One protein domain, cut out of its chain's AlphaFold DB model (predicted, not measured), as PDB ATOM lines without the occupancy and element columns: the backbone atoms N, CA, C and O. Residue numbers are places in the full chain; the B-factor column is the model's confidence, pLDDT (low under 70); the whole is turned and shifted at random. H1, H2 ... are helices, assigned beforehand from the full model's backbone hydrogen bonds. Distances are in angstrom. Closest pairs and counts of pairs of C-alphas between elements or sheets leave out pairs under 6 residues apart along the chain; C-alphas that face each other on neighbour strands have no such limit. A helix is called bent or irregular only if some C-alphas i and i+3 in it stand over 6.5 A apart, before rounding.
ATOM      1  N   TYR A  77     162.299 166.248 169.819       54.34
ATOM      2  CA  TYR A  77     161.163 167.027 169.328       54.34
ATOM      3  C   TYR A  77     161.576 167.944 168.173       54.34
ATOM      4  O   TYR A  77     160.902 167.981 167.153       54.34
ATOM      5  N   CYS A  78     162.732 168.609 168.279       58.62
ATOM      6  CA  CYS A  78     163.313 169.388 167.187       58.62
ATOM      7  C   CYS A  78     163.711 168.484 166.021       58.62
ATOM      8  O   CYS A  78     163.427 168.838 164.889       58.62
ATOM      9  N   LEU A  79     164.245 167.279 166.269       65.44
ATOM     10  CA  LEU A  79     164.484 166.289 165.209       65.44
ATOM     11  C   LEU A  79     163.187 165.796 164.553       65.44
ATOM     12  O   LEU A  79     163.174 165.619 163.341       65.44
ATOM     13  N   ALA A  80     162.109 165.573 165.311       62.19
ATOM     14  CA  ALA A  80     160.808 165.163 164.771       62.19
ATOM     15  C   ALA A  80     160.142 166.297 163.977       62.19
ATOM     16  O   ALA A  80     159.629 166.063 162.884       62.19
ATOM     17  N   ARG A  81     160.240 167.536 164.471       61.28
ATOM     18  CA  ARG A  81     159.802 168.755 163.778       61.28
ATOM     19  C   ARG A  81     160.625 169.006 162.508       61.28
ATOM     20  O   ARG A  81     160.067 169.232 161.438       61.28
ATOM     21  N   TYR A  82     161.951 168.894 162.600       62.16
ATOM     22  CA  TYR A  82     162.882 169.059 161.484       62.16
ATOM     23  C   TYR A  82     162.726 167.945 160.448       62.16
ATOM     24  O   TYR A  82     162.802 168.211 159.254       62.16
ATOM     25  N   ALA A  83     162.430 166.714 160.875       65.62
ATOM     26  CA  ALA A  83     162.137 165.616 159.965       65.62
ATOM     27  C   ALA A  83     161.005 165.957 159.003       65.62
ATOM     28  O   ALA A  83     161.136 165.671 157.820       65.62
ATOM     29  N   ARG A  84     159.948 166.634 159.467       57.06
ATOM     30  CA  ARG A  84     158.864 167.074 158.584       57.06
ATOM     31  C   ARG A  84     159.192 168.347 157.799       57.06
ATOM     32  O   ARG A  84     158.839 168.397 156.629       57.06
ATOM     33  N   GLN A  85     159.945 169.308 158.341       55.12
ATOM     34  CA  GLN A  85     160.445 170.459 157.552       55.12
ATOM     35  C   GLN A  85     161.356 170.037 156.387       55.12
ATOM     36  O   GLN A  85     161.382 170.678 155.344       55.12
ATOM     37  N   VAL A  86     162.097 168.939 156.533       56.12
ATOM     38  CA  VAL A  86     162.887 168.352 155.440       56.12
ATOM     39  C   VAL A  86     162.006 167.654 154.389       56.12
ATOM     40  O   VAL A  86     162.445 167.499 153.250       56.12
ATOM     41  N   LEU A  87     160.779 167.254 154.747       56.12
ATOM     42  CA  LEU A  87     159.878 166.466 153.897       56.12
ATOM     43  C   LEU A  87     158.763 167.266 153.222       56.12
ATOM     44  O   LEU A  87     158.479 166.978 152.066       56.12
ATOM     45  N   ASN A  88     158.152 168.239 153.907       52.97
ATOM     46  CA  ASN A  88     156.944 168.926 153.429       52.97
ATOM     47  C   ASN A  88     157.062 170.462 153.388       52.97
ATOM     48  O   ASN A  88     156.568 171.054 152.439       52.97
ATOM     49  N   ASP A  89     157.759 171.098 154.338       53.41
ATOM     50  CA  ASP A  89     157.840 172.571 154.457       53.41
ATOM     51  C   ASP A  89     159.270 173.098 154.307       53.41
ATOM     52  O   ASP A  89     159.801 173.838 155.140       53.41
ATOM     53  N   ASP A  90     159.933 172.703 153.225       58.12
ATOM     54  CA  ASP A  90     161.101 173.456 152.793       58.12
ATOM     55  C   ASP A  90     160.587 174.748 152.144       58.12
ATOM     56  O   ASP A  90     159.724 174.679 151.271       58.12
ATOM     57  N   SER A  91     161.119 175.924 152.492       57.00
ATOM     58  CA  SER A  91     160.810 177.159 151.745       57.00
ATOM     59  C   SER A  91     161.088 176.984 150.245       57.00
ATOM     60  O   SER A  91     160.417 177.574 149.400       57.00
ATOM     61  N   PHE A  92     162.013 176.075 149.922       62.44
ATOM     62  CA  PHE A  92     162.259 175.594 148.573       62.44
ATOM     63  C   PHE A  92     161.037 174.917 147.923       62.44
ATOM     64  O   PHE A  92     160.816 175.107 146.734       62.44
ATOM     65  N   PHE A  93     160.234 174.135 148.653       66.25
ATOM     66  CA  PHE A  93     158.997 173.536 148.133       66.25
ATOM     67  C   PHE A  93     157.945 174.606 147.829       66.25
ATOM     68  O   PHE A  93     157.298 174.536 146.787       66.25
ATOM     69  N   GLY A  94     157.832 175.635 148.676       67.50
ATOM     70  CA  GLY A  94     156.998 176.807 148.397       67.50
ATOM     71  C   GLY A  94     157.419 177.524 147.111       67.50
ATOM     72  O   GLY A  94     156.586 177.771 146.239       67.50
ATOM     73  N   GLU A  95     158.721 177.770 146.938       70.81
ATOM     74  CA  GLU A  95     159.287 178.333 145.701       70.81
ATOM     75  C   GLU A  95     159.008 177.433 144.486       70.81
ATOM     76  O   GLU A  95     158.633 177.922 143.419       70.81
ATOM     77  N   LEU A  96     159.144 176.112 144.643       74.94
ATOM     78  CA  LEU A  96     158.869 175.135 143.591       74.94
ATOM     79  C   LEU A  96     157.391 175.137 143.185       74.94
ATOM     80  O   LEU A  96     157.081 175.120 141.997       74.94
ATOM     81  N   SER A  97     156.493 175.169 144.171       73.25
ATOM     82  CA  SER A  97     155.039 175.204 143.998       73.25
ATOM     83  C   SER A  97     154.598 176.491 143.300       73.25
ATOM     84  O   SER A  97     153.800 176.453 142.363       73.25
ATOM     85  N   TRP A  98     155.190 177.627 143.672       80.06
ATOM     86  CA  TRP A  98     154.971 178.898 142.988       80.06
ATOM     87  C   TRP A  98     155.504 178.883 141.547       80.06
ATOM     88  O   TRP A  98     154.789 179.232 140.612       80.06
ATOM     89  N   LYS A  99     156.730 178.394 141.319       83.00
ATOM     90  CA  LYS A  99     157.276 178.237 139.958       83.00
ATOM     91  C   LYS A  99     156.409 177.316 139.103       83.00
ATOM     92  O   LYS A  99     156.211 177.590 137.921       83.00
ATOM     93  N   LEU A 100     155.886 176.240 139.689       82.62
ATOM     94  CA  LEU A 100     154.952 175.333 139.030       82.62
ATOM     95  C   LEU A 100     153.647 176.051 138.667       82.62
ATOM     96  O   LEU A 100     153.217 175.951 137.520       82.62
ATOM     97  N   SER A 101     153.048 176.812 139.589       84.75
ATOM     98  CA  SER A 101     151.791 177.537 139.342       84.75
ATOM     99  C   SER A 101     151.934 178.648 138.295       84.75
ATOM    100  O   SER A 101     150.991 178.924 137.554       84.75
ATOM    101  N   CYS A 102     153.128 179.228 138.158       87.44
ATOM    102  CA  CYS A 102     153.459 180.192 137.110       87.44
ATOM    103  C   CYS A 102     153.919 179.558 135.781       87.44
ATOM    104  O   CYS A 102     154.285 180.300 134.869       87.44
ATOM    105  N   ASN A 103     153.932 178.222 135.637       84.75
ATOM    106  CA  ASN A 103     154.525 177.507 134.490       84.75
ATOM    107  C   ASN A 103     156.000 177.879 134.214       84.75
ATOM    108  O   ASN A 103     156.473 177.825 133.080       84.75
ATOM    109  N   MET A 104     156.741 178.254 135.258       86.94
ATOM    110  CA  MET A 104     158.162 178.623 135.209       86.94
ATOM    111  C   MET A 104     159.082 177.513 135.726       86.94
ATOM    112  O   MET A 104     160.294 177.704 135.808       86.94
ATOM    113  N   LEU A 105     158.525 176.359 136.100       85.44
ATOM    114  CA  LEU A 105     159.297 175.261 136.659       85.44
ATOM    115  C   LEU A 105     160.199 174.620 135.599       85.44
ATOM    116  O   LEU A 105     159.719 174.040 134.623       85.44
ATOM    117  N   SER A 106     161.511 174.683 135.817       86.50
ATOM    118  CA  SER A 106     162.487 174.012 134.963       86.50
ATOM    119  C   SER A 106     162.912 172.651 135.527       86.50
ATOM    120  O   SER A 106     162.851 172.392 136.730       86.50
ATOM    121  N   ASN A 107     163.439 171.782 134.660       84.00
ATOM    122  CA  ASN A 107     164.090 170.542 135.100       84.00
ATOM    123  C   ASN A 107     165.281 170.811 136.038       84.00
ATOM    124  O   ASN A 107     165.604 169.972 136.877       84.00
ATOM    125  N   GLU A 108     165.946 171.962 135.909       86.25
ATOM    126  CA  GLU A 108     167.053 172.352 136.782       86.25
ATOM    127  C   GLU A 108     166.562 172.678 138.199       86.25
ATOM    128  O   GLU A 108     167.162 172.209 139.168       86.25
ATOM    129  N   ASP A 109     165.424 173.369 138.330       77.62
ATOM    130  CA  ASP A 109     164.772 173.625 139.620       77.62
ATOM    131  C   ASP A 109     164.378 172.314 140.317       77.62
ATOM    132  O   ASP A 109     164.682 172.120 141.497       77.62
ATOM    133  N   ILE A 110     163.775 171.379 139.572       77.25
ATOM    134  CA  ILE A 110     163.390 170.051 140.080       77.25
ATOM    135  C   ILE A 110     164.626 169.268 140.544       77.25
ATOM    136  O   ILE A 110     164.641 168.697 141.635       77.25
ATOM    137  N   ASN A 111     165.693 169.246 139.743       78.50
ATOM    138  CA  ASN A 111     166.924 168.538 140.100       78.50
ATOM    139  C   ASN A 111     167.596 169.146 141.334       78.50
ATOM    140  O   ASN A 111     168.043 168.415 142.223       78.50
ATOM    141  N   ARG A 112     167.641 170.478 141.417       79.19
ATOM    142  CA  ARG A 112     168.183 171.199 142.569       79.19
ATOM    143  C   ARG A 112     167.377 170.910 143.835       79.19
ATOM    144  O   ARG A 112     167.992 170.647 144.869       79.19
ATOM    145  N   TYR A 113     166.045 170.879 143.747       75.19
ATOM    146  CA  TYR A 113     165.174 170.474 144.855       75.19
ATOM    147  C   TYR A 113     165.531 169.088 145.372       75.19
ATOM    148  O   TYR A 113     165.843 168.919 146.552       75.19
ATOM    149  N   MET A 114     165.524 168.099 144.472       73.38
ATOM    150  CA  MET A 114     165.775 166.708 144.831       73.38
ATOM    151  C   MET A 114     167.144 166.547 145.487       73.38
ATOM    152  O   MET A 114     167.278 165.808 146.460       73.38
ATOM    153  N   LEU A 115     168.164 167.246 144.981       77.56
ATOM    154  CA  LEU A 115     169.505 167.211 145.554       77.56
ATOM    155  C   LEU A 115     169.527 167.796 146.974       77.56
ATOM    156  O   LEU A 115     170.051 167.160 147.888       77.56
ATOM    157  N   ILE A 116     168.954 168.986 147.172       74.75
ATOM    158  CA  ILE A 116     168.939 169.669 148.473       74.75
ATOM    159  C   ILE A 116     168.135 168.865 149.497       74.75
ATOM    160  O   ILE A 116     168.630 168.633 150.602       74.75
ATOM    161  N   SER A 117     166.942 168.397 149.127       70.19
ATOM    162  CA  SER A 117     166.089 167.576 149.992       70.19
ATOM    163  C   SER A 117     166.815 166.299 150.431       70.19
ATOM    164  O   SER A 117     166.924 166.032 151.629       70.19
ATOM    165  N   ARG A 118     167.464 165.576 149.504       73.50
ATOM    166  CA  ARG A 118     168.267 164.380 149.829       73.50
ATOM    167  C   ARG A 118     169.452 164.676 150.745       73.50
ATOM    168  O   ARG A 118     169.762 163.879 151.633       73.50
ATOM    169  N   LEU A 119     170.141 165.800 150.544       74.62
ATOM    170  CA  LEU A 119     171.251 166.209 151.410       74.62
ATOM    171  C   LEU A 119     170.760 166.505 152.831       74.62
ATOM    172  O   LEU A 119     171.373 166.047 153.799       74.62
ATOM    173  N   LYS A 120     169.635 167.214 152.963       73.19
ATOM    174  CA  LYS A 120     168.990 167.484 154.254       73.19
ATOM    175  C   LYS A 120     168.545 166.189 154.939       73.19
ATOM    176  O   LYS A 120     168.871 165.986 156.110       73.19
ATOM    177  N   GLU A 121     167.899 165.281 154.205       75.62
ATOM    178  CA  GLU A 121     167.500 163.960 154.710       75.62
ATOM    179  C   GLU A 121     168.718 163.171 155.208       75.62
ATOM    180  O   GLU A 121     168.702 162.631 156.314       75.62
ATOM    181  N   THR A 122     169.816 163.167 154.452       76.00
ATOM    182  CA  THR A 122     171.053 162.467 154.839       76.00
ATOM    183  C   THR A 122     171.625 163.004 156.153       76.00
ATOM    184  O   THR A 122     172.026 162.231 157.027       76.00
ATOM    185  N   VAL A 123     171.657 164.329 156.325       76.44
ATOM    186  CA  VAL A 123     172.134 164.965 157.564       76.44
ATOM    187  C   VAL A 123     171.229 164.612 158.743       76.44
ATOM    188  O   VAL A 123     171.738 164.277 159.816       76.44
ATOM    189  N   LEU A 124     169.911 164.639 158.546       76.62
ATOM    190  CA  LEU A 124     168.932 164.249 159.557       76.62
ATOM    191  C   LEU A 124     169.126 162.790 159.992       76.62
ATOM    192  O   LEU A 124     169.256 162.532 161.188       76.62
ATOM    193  N   ILE A 125     169.204 161.846 159.048       81.00
ATOM    194  CA  ILE A 125     169.402 160.415 159.340       81.00
ATOM    195  C   ILE A 125     170.709 160.200 160.102       81.00
ATOM    196  O   ILE A 125     170.747 159.440 161.072       81.00
ATOM    197  N   LYS A 126     171.781 160.891 159.702       81.25
ATOM    198  CA  LYS A 126     173.068 160.819 160.399       81.25
ATOM    199  C   LYS A 126     172.943 161.287 161.848       81.25
ATOM    200  O   LYS A 126     173.381 160.569 162.742       81.25
ATOM    201  N   LYS A 127     172.331 162.450 162.088       79.06
ATOM    202  CA  LYS A 127     172.121 162.992 163.442       79.06
ATOM    203  C   LYS A 127     171.238 162.073 164.291       79.06
ATOM    204  O   LYS A 127     171.595 161.767 165.423       79.06
ATOM    205  N   LEU A 128     170.137 161.576 163.724       84.38
ATOM    206  CA  LEU A 128     169.230 160.622 164.369       84.38
ATOM    207  C   LEU A 128     169.968 159.359 164.839       84.38
ATOM    208  O   LEU A 128     169.745 158.871 165.944       84.38
ATOM    209  N   ASN A 129     170.865 158.824 164.013       86.19
ATOM    210  CA  ASN A 129     171.585 157.597 164.341       86.19
ATOM    211  C   ASN A 129     172.805 157.815 165.250       86.19
ATOM    212  O   ASN A 129     173.334 156.839 165.778       86.19
ATOM    213  N   GLN A 130     173.214 159.067 165.474       84.56
ATOM    214  CA  GLN A 130     174.227 159.449 166.466       84.56
ATOM    215  C   GLN A 130     173.659 159.625 167.881       84.56
ATOM    216  O   GLN A 130     174.433 159.776 168.823       84.56
ATOM    217  N   LEU A 131     172.332 159.585 168.037       81.56
ATOM    218  CA  LEU A 131     171.675 159.602 169.340       81.56
ATOM    219  C   LEU A 131     172.085 158.393 170.194       81.56
ATOM    220  O   LEU A 131     172.152 157.260 169.704       81.56
ATOM    221  N   SER A 132     172.295 158.628 171.487       81.06
ATOM    222  CA  SER A 132     172.437 157.574 172.496       81.06
ATOM    223  C   SER A 132     171.169 156.719 172.632       81.06
ATOM    224  O   SER A 132     170.095 157.057 172.134       81.06
ATOM    225  N   ILE A 133     171.280 155.588 173.335       85.25
ATOM    226  CA  ILE A 133     170.149 154.675 173.581       85.25
ATOM    227  C   ILE A 133     169.026 155.406 174.312       85.25
ATOM    228  O   ILE A 133     167.883 155.402 173.854       85.25
ATOM    229  N   ASP A 134     169.369 156.093 175.403       79.44
ATOM    230  CA  ASP A 134     168.403 156.879 176.155       79.44
ATOM    231  C   ASP A 134     167.790 157.943 175.267       79.44
ATOM    232  O   ASP A 134     166.594 158.188 175.405       79.44
ATOM    233  N   GLU A 135     168.573 158.521 174.340       79.75
ATOM    234  CA  GLU A 135     168.157 159.500 173.332       79.75
ATOM    235  C   GLU A 135     167.190 158.972 172.273       79.75
ATOM    236  O   GLU A 135     166.261 159.668 171.856       79.75
ATOM    237  N   LYS A 136     167.316 157.714 171.894       85.19
ATOM    238  CA  LYS A 136     166.361 157.077 170.992       85.19
ATOM    239  C   LYS A 136     165.086 156.669 171.725       85.19
ATOM    240  O   LYS A 136     164.004 156.833 171.183       85.19
ATOM    241  N   ILE A 137     165.174 156.252 172.989       85.06
ATOM    242  CA  ILE A 137     163.999 155.854 173.785       85.06
ATOM    243  C   ILE A 137     163.016 157.013 173.984       85.06
ATOM    244  O   ILE A 137     161.841 156.876 173.659       85.06
ATOM    245  N   GLN A 138     163.468 158.176 174.469       81.31
ATOM    246  CA  GLN A 138     162.539 159.305 174.677       81.31
ATOM    247  C   GLN A 138     162.056 159.960 173.366       81.31
ATOM    248  O   GLN A 138     161.258 160.887 173.454       81.31
ATOM    249  N   LEU A 139     162.486 159.516 172.165       81.44
ATOM    250  CA  LEU A 139     161.795 159.902 170.916       81.44
ATOM    251  C   LEU A 139     160.348 159.419 170.971       81.44
ATOM    252  O   LEU A 139     159.453 160.096 170.482       81.44
ATOM    253  N   PHE A 140     160.142 158.269 171.606       87.12
ATOM    254  CA  PHE A 140     158.881 157.550 171.694       87.12
ATOM    255  C   PHE A 140     158.263 157.706 173.090       87.12
ATOM    256  O   PHE A 140     157.736 156.765 173.677       87.12
ATOM    257  N   ILE A 141     158.365 158.908 173.660       84.94
ATOM    258  CA  ILE A 141     157.663 159.297 174.884       84.94
ATOM    259  C   ILE A 141     156.910 160.586 174.580       84.94
ATOM    260  O   ILE A 141     157.538 161.600 174.276       84.94
ATOM    261  N   LEU A 142     155.584 160.526 174.682       81.06
ATOM    262  CA  LEU A 142     154.707 161.686 174.557       81.06
ATOM    263  C   LEU A 142     154.829 162.548 175.822       81.06
ATOM    264  O   LEU A 142     154.748 162.016 176.931       81.06
ATOM    265  N   LYS A 143     155.086 163.847 175.667       78.25
ATOM    266  CA  LYS A 143     155.264 164.783 176.788       78.25
ATOM    267  C   LYS A 143     153.969 165.503 177.138       78.25
ATOM    268  O   LYS A 143     153.151 165.758 176.266       78.25
ATOM    269  N   ASP A 144     153.846 165.907 178.399       74.38
ATOM    270  CA  ASP A 144     152.649 166.587 178.910       74.38
ATOM    271  C   ASP A 144     152.335 167.871 178.131       74.38
ATOM    272  O   ASP A 144     151.202 168.074 177.728       74.38
ATOM    273  N   TRP A 145     153.342 168.673 177.775       69.44
ATOM    274  CA  TRP A 145     153.130 169.879 176.966       69.44
ATOM    275  C   TRP A 145     152.696 169.587 175.515       69.44
ATOM    276  O   TRP A 145     152.050 170.426 174.894       69.44
ATOM    277  N   GLU A 146     153.018 168.408 174.964       73.19
ATOM    278  CA  GLU A 146     152.508 167.968 173.653       73.19
ATOM    279  C   GLU A 146     151.036 167.547 173.754       73.19
ATOM    280  O   GLU A 146     150.293 167.646 172.786       73.19
ATOM    281  N   ILE A 147     150.610 167.095 174.934       73.56
ATOM    282  CA  ILE A 147     149.218 166.754 175.246       73.56
ATOM    283  C   ILE A 147     148.407 168.029 175.524       73.56
ATOM    284  O   ILE A 147     147.295 168.187 175.028       73.56
ATOM    285  N   GLU A 148     148.966 168.951 176.305       70.25
ATOM    286  CA  GLU A 148     148.338 170.219 176.688       70.25
ATOM    287  C   GLU A 148     148.247 171.195 175.510       70.25
ATOM    288  O   GLU A 148     147.248 171.892 175.366       70.25
ATOM    289  N   GLY A 149     149.248 171.203 174.621       61.47
ATOM    290  CA  GLY A 149     149.298 172.035 173.416       61.47
ATOM    291  C   GLY A 149     148.369 171.590 172.277       61.47
ATOM    292  O   GLY A 149     148.644 171.913 171.124       61.47
ATOM    293  N   SER A 150     147.300 170.847 172.581       50.53
ATOM    294  CA  SER A 150     146.412 170.095 171.672       50.53
ATOM    295  C   SER A 150     145.597 170.904 170.642       50.53
ATOM    296  O   SER A 150     144.549 170.445 170.198       50.53
ATOM    297  N   ILE A 151     146.047 172.087 170.208       49.62
ATOM    298  CA  ILE A 151     145.318 172.928 169.236       49.62
ATOM    299  C   ILE A 151     146.271 173.657 168.264       49.62
ATOM    300  O   ILE A 151     146.022 174.788 167.860       49.62
ATOM    301  N   GLY A 152     147.402 173.048 167.900       56.19
ATOM    302  CA  GLY A 152     148.317 173.614 166.904       56.19
ATOM    303  C   GLY A 152     148.789 172.571 165.902       56.19
ATOM    304  O   GLY A 152     149.254 171.502 166.303       56.19
ATOM    305  N   GLU A 153     148.720 172.902 164.608       57.22
ATOM    306  CA  GLU A 153     149.252 172.087 163.505       57.22
ATOM    307  C   GLU A 153     150.685 171.588 163.791       57.22
ATOM    308  O   GLU A 153     151.004 170.420 163.575       57.22
ATOM    309  N   ASP A 154     151.520 172.435 164.400       56.59
ATOM    310  CA  ASP A 154     152.902 172.133 164.797       56.59
ATOM    311  C   ASP A 154     153.053 170.877 165.685       56.59
ATOM    312  O   ASP A 154     153.969 170.074 165.479       56.59
ATOM    313  N   VAL A 155     152.179 170.696 166.684       60.06
ATOM    314  CA  VAL A 155     152.251 169.567 167.633       60.06
ATOM    315  C   VAL A 155     151.804 168.279 166.953       60.06
ATOM    316  O   VAL A 155     152.458 167.241 167.089       60.06
ATOM    317  N   HIS A 156     150.738 168.360 166.156       63.69
ATOM    318  CA  HIS A 156     150.260 167.249 165.341       63.69
ATOM    319  C   HIS A 156     151.367 166.772 164.386       63.69
ATOM    320  O   HIS A 156     151.707 165.589 164.355       63.69
ATOM    321  N   TYR A 157     152.053 167.691 163.704       63.16
ATOM    322  CA  TYR A 157     153.157 167.347 162.806       63.16
ATOM    323  C   TYR A 157     154.354 166.701 163.507       63.16
ATOM    324  O   TYR A 157     154.947 165.764 162.960       63.16
ATOM    325  N   ALA A 158     154.704 167.143 164.715       65.31
ATOM    326  CA  ALA A 158     155.770 166.519 165.497       65.31
ATOM    327  C   ALA A 158     155.414 165.090 165.944       65.31
ATOM    328  O   ALA A 158     156.293 164.222 166.001       65.31
ATOM    329  N   ILE A 159     154.133 164.815 166.218       72.62
ATOM    330  CA  ILE A 159     153.643 163.475 166.558       72.62
ATOM    331  C   ILE A 159     153.875 162.504 165.395       72.62
ATOM    332  O   ILE A 159     154.497 161.459 165.606       72.62
ATOM    333  N   TYR A 160     153.491 162.878 164.170       71.81
ATOM    334  CA  TYR A 160     153.709 162.053 162.971       71.81
ATOM    335  C   TYR A 160     155.168 161.984 162.524       71.81
ATOM    336  O   TYR A 160     155.622 160.956 162.018       71.81
ATOM    337  N   GLY A 161     155.949 163.045 162.749       75.31
ATOM    338  CA  GLY A 161     157.378 163.068 162.421       75.31
ATOM    339  C   GLY A 161     158.163 161.922 163.072       75.31
ATOM    340  O   GLY A 161     159.173 161.465 162.535       75.31
ATOM    341  N   ARG A 162     157.682 161.383 164.198       82.50
ATOM    342  CA  ARG A 162     158.316 160.255 164.896       82.50
ATOM    343  C   ARG A 162     158.200 158.921 164.165       82.50
ATOM    344  O   ARG A 162     159.121 158.115 164.290       82.50
ATOM    345  N   GLU A 163     157.154 158.685 163.374       85.06
ATOM    346  CA  GLU A 163     157.095 157.501 162.502       85.06
ATOM    347  C   GLU A 163     158.213 157.555 161.459       85.06
ATOM    348  O   GLU A 163     158.946 156.582 161.246       85.06
ATOM    349  N   TYR A 164     158.380 158.720 160.836       81.81
ATOM    350  CA  TYR A 164     159.426 158.932 159.850       81.81
ATOM    351  C   TYR A 164     160.820 158.673 160.433       81.81
ATOM    352  O   TYR A 164     161.636 157.987 159.805       81.81
ATOM    353  N   LEU A 165     161.079 159.188 161.640       85.56
ATOM    354  CA  LEU A 165     162.320 158.939 162.368       85.56
ATOM    355  C   LEU A 165     162.489 157.449 162.693       85.56
ATOM    356  O   LEU A 165     163.550 156.890 162.425       85.56
ATOM    357  N   TYR A 166     161.453 156.780 163.206       90.12
ATOM    358  CA  TYR A 166     161.510 155.353 163.537       90.12
ATOM    359  C   TYR A 166     161.932 154.495 162.337       90.12
ATOM    360  O   TYR A 166     162.847 153.676 162.451       90.12
ATOM    361  N   LYS A 167     161.344 154.741 161.157       89.06
ATOM    362  CA  LYS A 167     161.674 154.022 159.911       89.06
ATOM    363  C   LYS A 167     163.150 154.166 159.493       89.06
ATOM    364  O   LYS A 167     163.629 153.335 158.725       89.06
ATOM    365  N   ARG A 168     163.861 155.187 159.988       89.44
ATOM    366  CA  ARG A 168     165.243 155.558 159.611       89.44
ATOM    367  C   ARG A 168     166.286 155.319 160.704       89.44
ATOM    368  O   ARG A 168     167.460 155.645 160.513       89.44
ATOM    369  N   LEU A 169     165.892 154.732 161.833       91.62
ATOM    370  CA  LEU A 169     166.840 154.191 162.802       91.62
ATOM    371  C   LEU A 169     167.491 152.922 162.239       91.62
ATOM    372  O   LEU A 169     166.800 151.997 161.815       91.62
ATOM    373  N   TYR A 170     168.821 152.855 162.263       92.94
ATOM    374  CA  TYR A 170     169.573 151.676 161.817       92.94
ATOM    375  C   TYR A 170     169.363 150.465 162.726       92.94
ATOM    376  O   TYR A 170     169.499 149.333 162.284       92.94
ATOM    377  N   ASP A 171     169.034 150.708 163.991       93.69
ATOM    378  CA  ASP A 171     168.767 149.709 165.020       93.69
ATOM    379  C   ASP A 171     167.305 149.767 165.498       93.69
ATOM    380  O   ASP A 171     167.026 149.583 166.685       93.69
ATOM    381  N   LYS A 172     166.368 150.057 164.582       94.25
ATOM    382  CA  LYS A 172     164.946 150.291 164.889       94.25
ATOM    383  C   LYS A 172     164.277 149.147 165.652       94.25
ATOM    384  O   LYS A 172     163.404 149.416 166.476       94.25
ATOM    385  N   GLU A 173     164.689 147.894 165.440       95.88
ATOM    386  CA  GLU A 173     164.099 146.734 166.122       95.88
ATOM    387  C   GLU A 173     164.272 146.839 167.645       95.88
ATOM    388  O   GLU A 173     163.388 146.447 168.401       95.88
ATOM    389  N   LYS A 174     165.360 147.466 168.118       95.25
ATOM    390  CA  LYS A 174     165.599 147.685 169.555       95.25
ATOM    391  C   LYS A 174     164.586 148.632 170.198       95.25
ATOM    392  O   LYS A 174     164.416 148.598 171.415       95.25
ATOM    393  N   TYR A 175     163.933 149.480 169.402       93.75
ATOM    394  CA  TYR A 175     163.018 150.511 169.894       93.75
ATOM    395  C   TYR A 175     161.552 150.238 169.556       93.75
ATOM    396  O   TYR A 175     160.698 151.044 169.918       93.75
ATOM    397  N   GLU A 176     161.237 149.108 168.917       95.25
ATOM    398  CA  GLU A 176     159.877 148.759 168.485       95.25
ATOM    399  C   GLU A 176     158.864 148.812 169.638       95.25
ATOM    400  O   GLU A 176     157.790 149.392 169.499       95.25
ATOM    401  N   THR A 177     159.221 148.280 170.809       95.88
ATOM    402  CA  THR A 177     158.350 148.311 171.995       95.88
ATOM    403  C   THR A 177     158.054 149.735 172.463       95.88
ATOM    404  O   THR A 177     156.930 150.028 172.860       95.88
ATOM    405  N   TYR A 178     159.045 150.631 172.429       93.69
ATOM    406  CA  TYR A 178     158.847 152.032 172.813       93.69
ATOM    407  C   TYR A 178     157.983 152.759 171.782       93.69
ATOM    408  O   TYR A 178     157.064 153.476 172.158       93.69
ATOM    409  N   TYR A 179     158.229 152.509 170.495       93.38
ATOM    410  CA  TYR A 179     157.449 153.059 169.391       93.38
ATOM    411  C   TYR A 179     155.969 152.648 169.444       93.38
ATOM    412  O   TYR A 179     155.093 153.497 169.306       93.38
ATOM    413  N   LYS A 180     155.673 151.370 169.711       94.12
ATOM    414  CA  LYS A 180     154.288 150.893 169.870       94.12
ATOM    415  C   LYS A 180     153.595 151.547 171.065       94.12
ATOM    416  O   LYS A 180     152.520 152.110 170.903       94.12
ATOM    417  N   LYS A 181     154.253 151.573 172.231       93.44
ATOM    418  CA  LYS A 181     153.728 152.243 173.437       93.44
ATOM    419  C   LYS A 181     153.466 153.732 173.224       93.44
ATOM    420  O   LYS A 181     152.528 154.282 173.792       93.44
ATOM    421  N   TYR A 182     154.312 154.389 172.437       91.06
ATOM    422  CA  TYR A 182     154.114 155.778 172.057       91.06
ATOM    423  C   TYR A 182     152.805 155.964 171.286       91.06
ATOM    424  O   TYR A 182     151.999 156.798 171.687       91.06
ATOM    425  N   TRP A 183     152.563 155.167 170.242       90.56
ATOM    426  CA  TRP A 183     151.338 155.269 169.445       90.56
ATOM    427  C   TRP A 183     150.083 154.882 170.219       90.56
ATOM    428  O   TRP A 183     149.103 155.612 170.155       90.56
ATOM    429  N   GLU A 184     150.142 153.839 171.050       91.69
ATOM    430  CA  GLU A 184     149.057 153.512 171.986       91.69
ATOM    431  C   GLU A 184     148.706 154.718 172.874       91.69
ATOM    432  O   GLU A 184     147.536 155.020 173.115       91.69
ATOM    433  N   LYS A 185     149.724 155.451 173.350       89.62
ATOM    434  CA  LYS A 185     149.517 156.645 174.170       89.62
ATOM    435  C   LYS A 185     148.942 157.806 173.358       89.62
ATOM    436  O   LYS A 185     148.023 158.453 173.850       89.62
ATOM    437  N   VAL A 186     149.454 158.058 172.155       86.88
ATOM    438  CA  VAL A 186     148.926 159.081 171.236       86.88
ATOM    439  C   VAL A 186     147.449 158.817 170.952       86.88
ATOM    440  O   VAL A 186     146.631 159.696 171.200       86.88
ATOM    441  N   GLU A 187     147.092 157.595 170.555       87.88
ATOM    442  CA  GLU A 187     145.703 157.209 170.281       87.88
ATOM    443  C   GLU A 187     144.806 157.357 171.515       87.88
ATOM    444  O   GLU A 187     143.664 157.799 171.413       87.88
ATOM    445  N   SER A 188     145.319 157.038 172.709       87.81
ATOM    446  CA  SER A 188     144.553 157.198 173.952       87.81
ATOM    447  C   SER A 188     144.254 158.658 174.310       87.81
ATOM    448  O   SER A 188     143.289 158.922 175.024       87.81
ATOM    449  N   VAL A 189     145.101 159.592 173.870       85.94
ATOM    450  CA  VAL A 189     144.999 161.020 174.201       85.94
ATOM    451  C   VAL A 189     144.210 161.773 173.136       85.94
ATOM    452  O   VAL A 189     143.344 162.572 173.479       85.94
ATOM    453  N   PHE A 190     144.502 161.521 171.861       81.62
ATOM    454  CA  PHE A 190     143.957 162.285 170.738       81.62
ATOM    455  C   PHE A 190     142.875 161.531 169.949       81.62
ATOM    456  O   PHE A 190     142.285 162.100 169.036       81.62
ATOM    457  N   GLY A 191     142.585 160.275 170.303       78.38
ATOM    458  CA  GLY A 191     141.742 159.383 169.508       78.38
ATOM    459  C   GLY A 191     142.520 158.720 168.371       78.38
ATOM    460  O   GLY A 191     143.714 158.961 168.190       78.38
TER     461      GLY A 191
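This is residues 77 to 191 of the 197 residues of an uncharacterized protein of Snodgrassella alvi (UniProt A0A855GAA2). What shape does the model have? An arm of helices runs into a block of crossing helices: H1 and H2 follow one another along one side of the arm, the long H3 runs back along the other, and H6 crosses H1 at the arm's inner end. H7 folds back along H6, H4 packs on H7, and the short H5 lies by the first residues of H6. What is it made of? There are 115 printed residues with seven named helices, H1 to H7 in chain order, and no named strand; the class is all helix, with mostly aligned packing, the touching helices mostly at shallow tilts. How spread out is it? It is only just loose, close to compact, with a radius of gyration of the C-alphas of 16.5 A, and flat, spanning 46 by 32 by 17 A.

Where do the first helices lie? H1 is residues 77 to 85, from C-alpha 77 at (161.163, 167.027, 169.328), and H2 is residues 91 to 101, 15.3 A long. H3, residues 107 to 129, is the longest at 32.8 A and begins at C-alpha 107 (164.090, 170.542, 135.100). What follows? H4 is residues 133 to 140, H5 residues 144 to 148 and H6 residues 153 to 167, 22.2 A long. H7, residues 172 to 190, is 24.9 A long and ends at C-alpha 190 (143.957, 162.285, 170.738); it is irregular, with C-alphas 174 and 177 7.7 A apart, and has a kink of 33 degrees near residue 179.

What does H1 touch? H1 and H6 touch about perpendicular, at 89 degrees, their closest C-alphas, Ala 80 and Gly 161, 4.7 A apart. H1 also touches H3, with residues 121 to 128 of H3 alone; the closest C-alphas are Ala 83 and Leu 124, 6.9 A. How do the later helices stand? H2 and H3 form a helical hairpin at a shallow tilt of 26 degrees, closest at C-alphas Phe 92 and Tyr 113, 7.0 A. H4 touches residues 175 to 182 of H7, closest at C-alphas Phe 140 and Tyr 182, 5.1 A; H6 and H7 form a hairpin but only just touch, with 3 pairs of C-alphas within 8 A, the closest Tyr 166 and Lys 172, 6.3 A. H5 is close to but not clearly touching H6, the C-alphas of Glu 146 and Val 155 being 6.2 A apart. Are the backbones helical throughout? Every O i to N i+4 pair is within hydrogen-bond range in H1, H2, H3 and H5, against 2 of 4 in H4, 8 of 11 in H6 and 13 of 15 in H7.

How large is it? The two C-alphas farthest apart, Asn 103 and Asp 134, are 48.5 A apart. Is it continuous and confident? The printed part has no cut and its six links are tight. Its mean pLDDT is 77.1, with residues 77 to 94, 145 and 149 to 158 under 70.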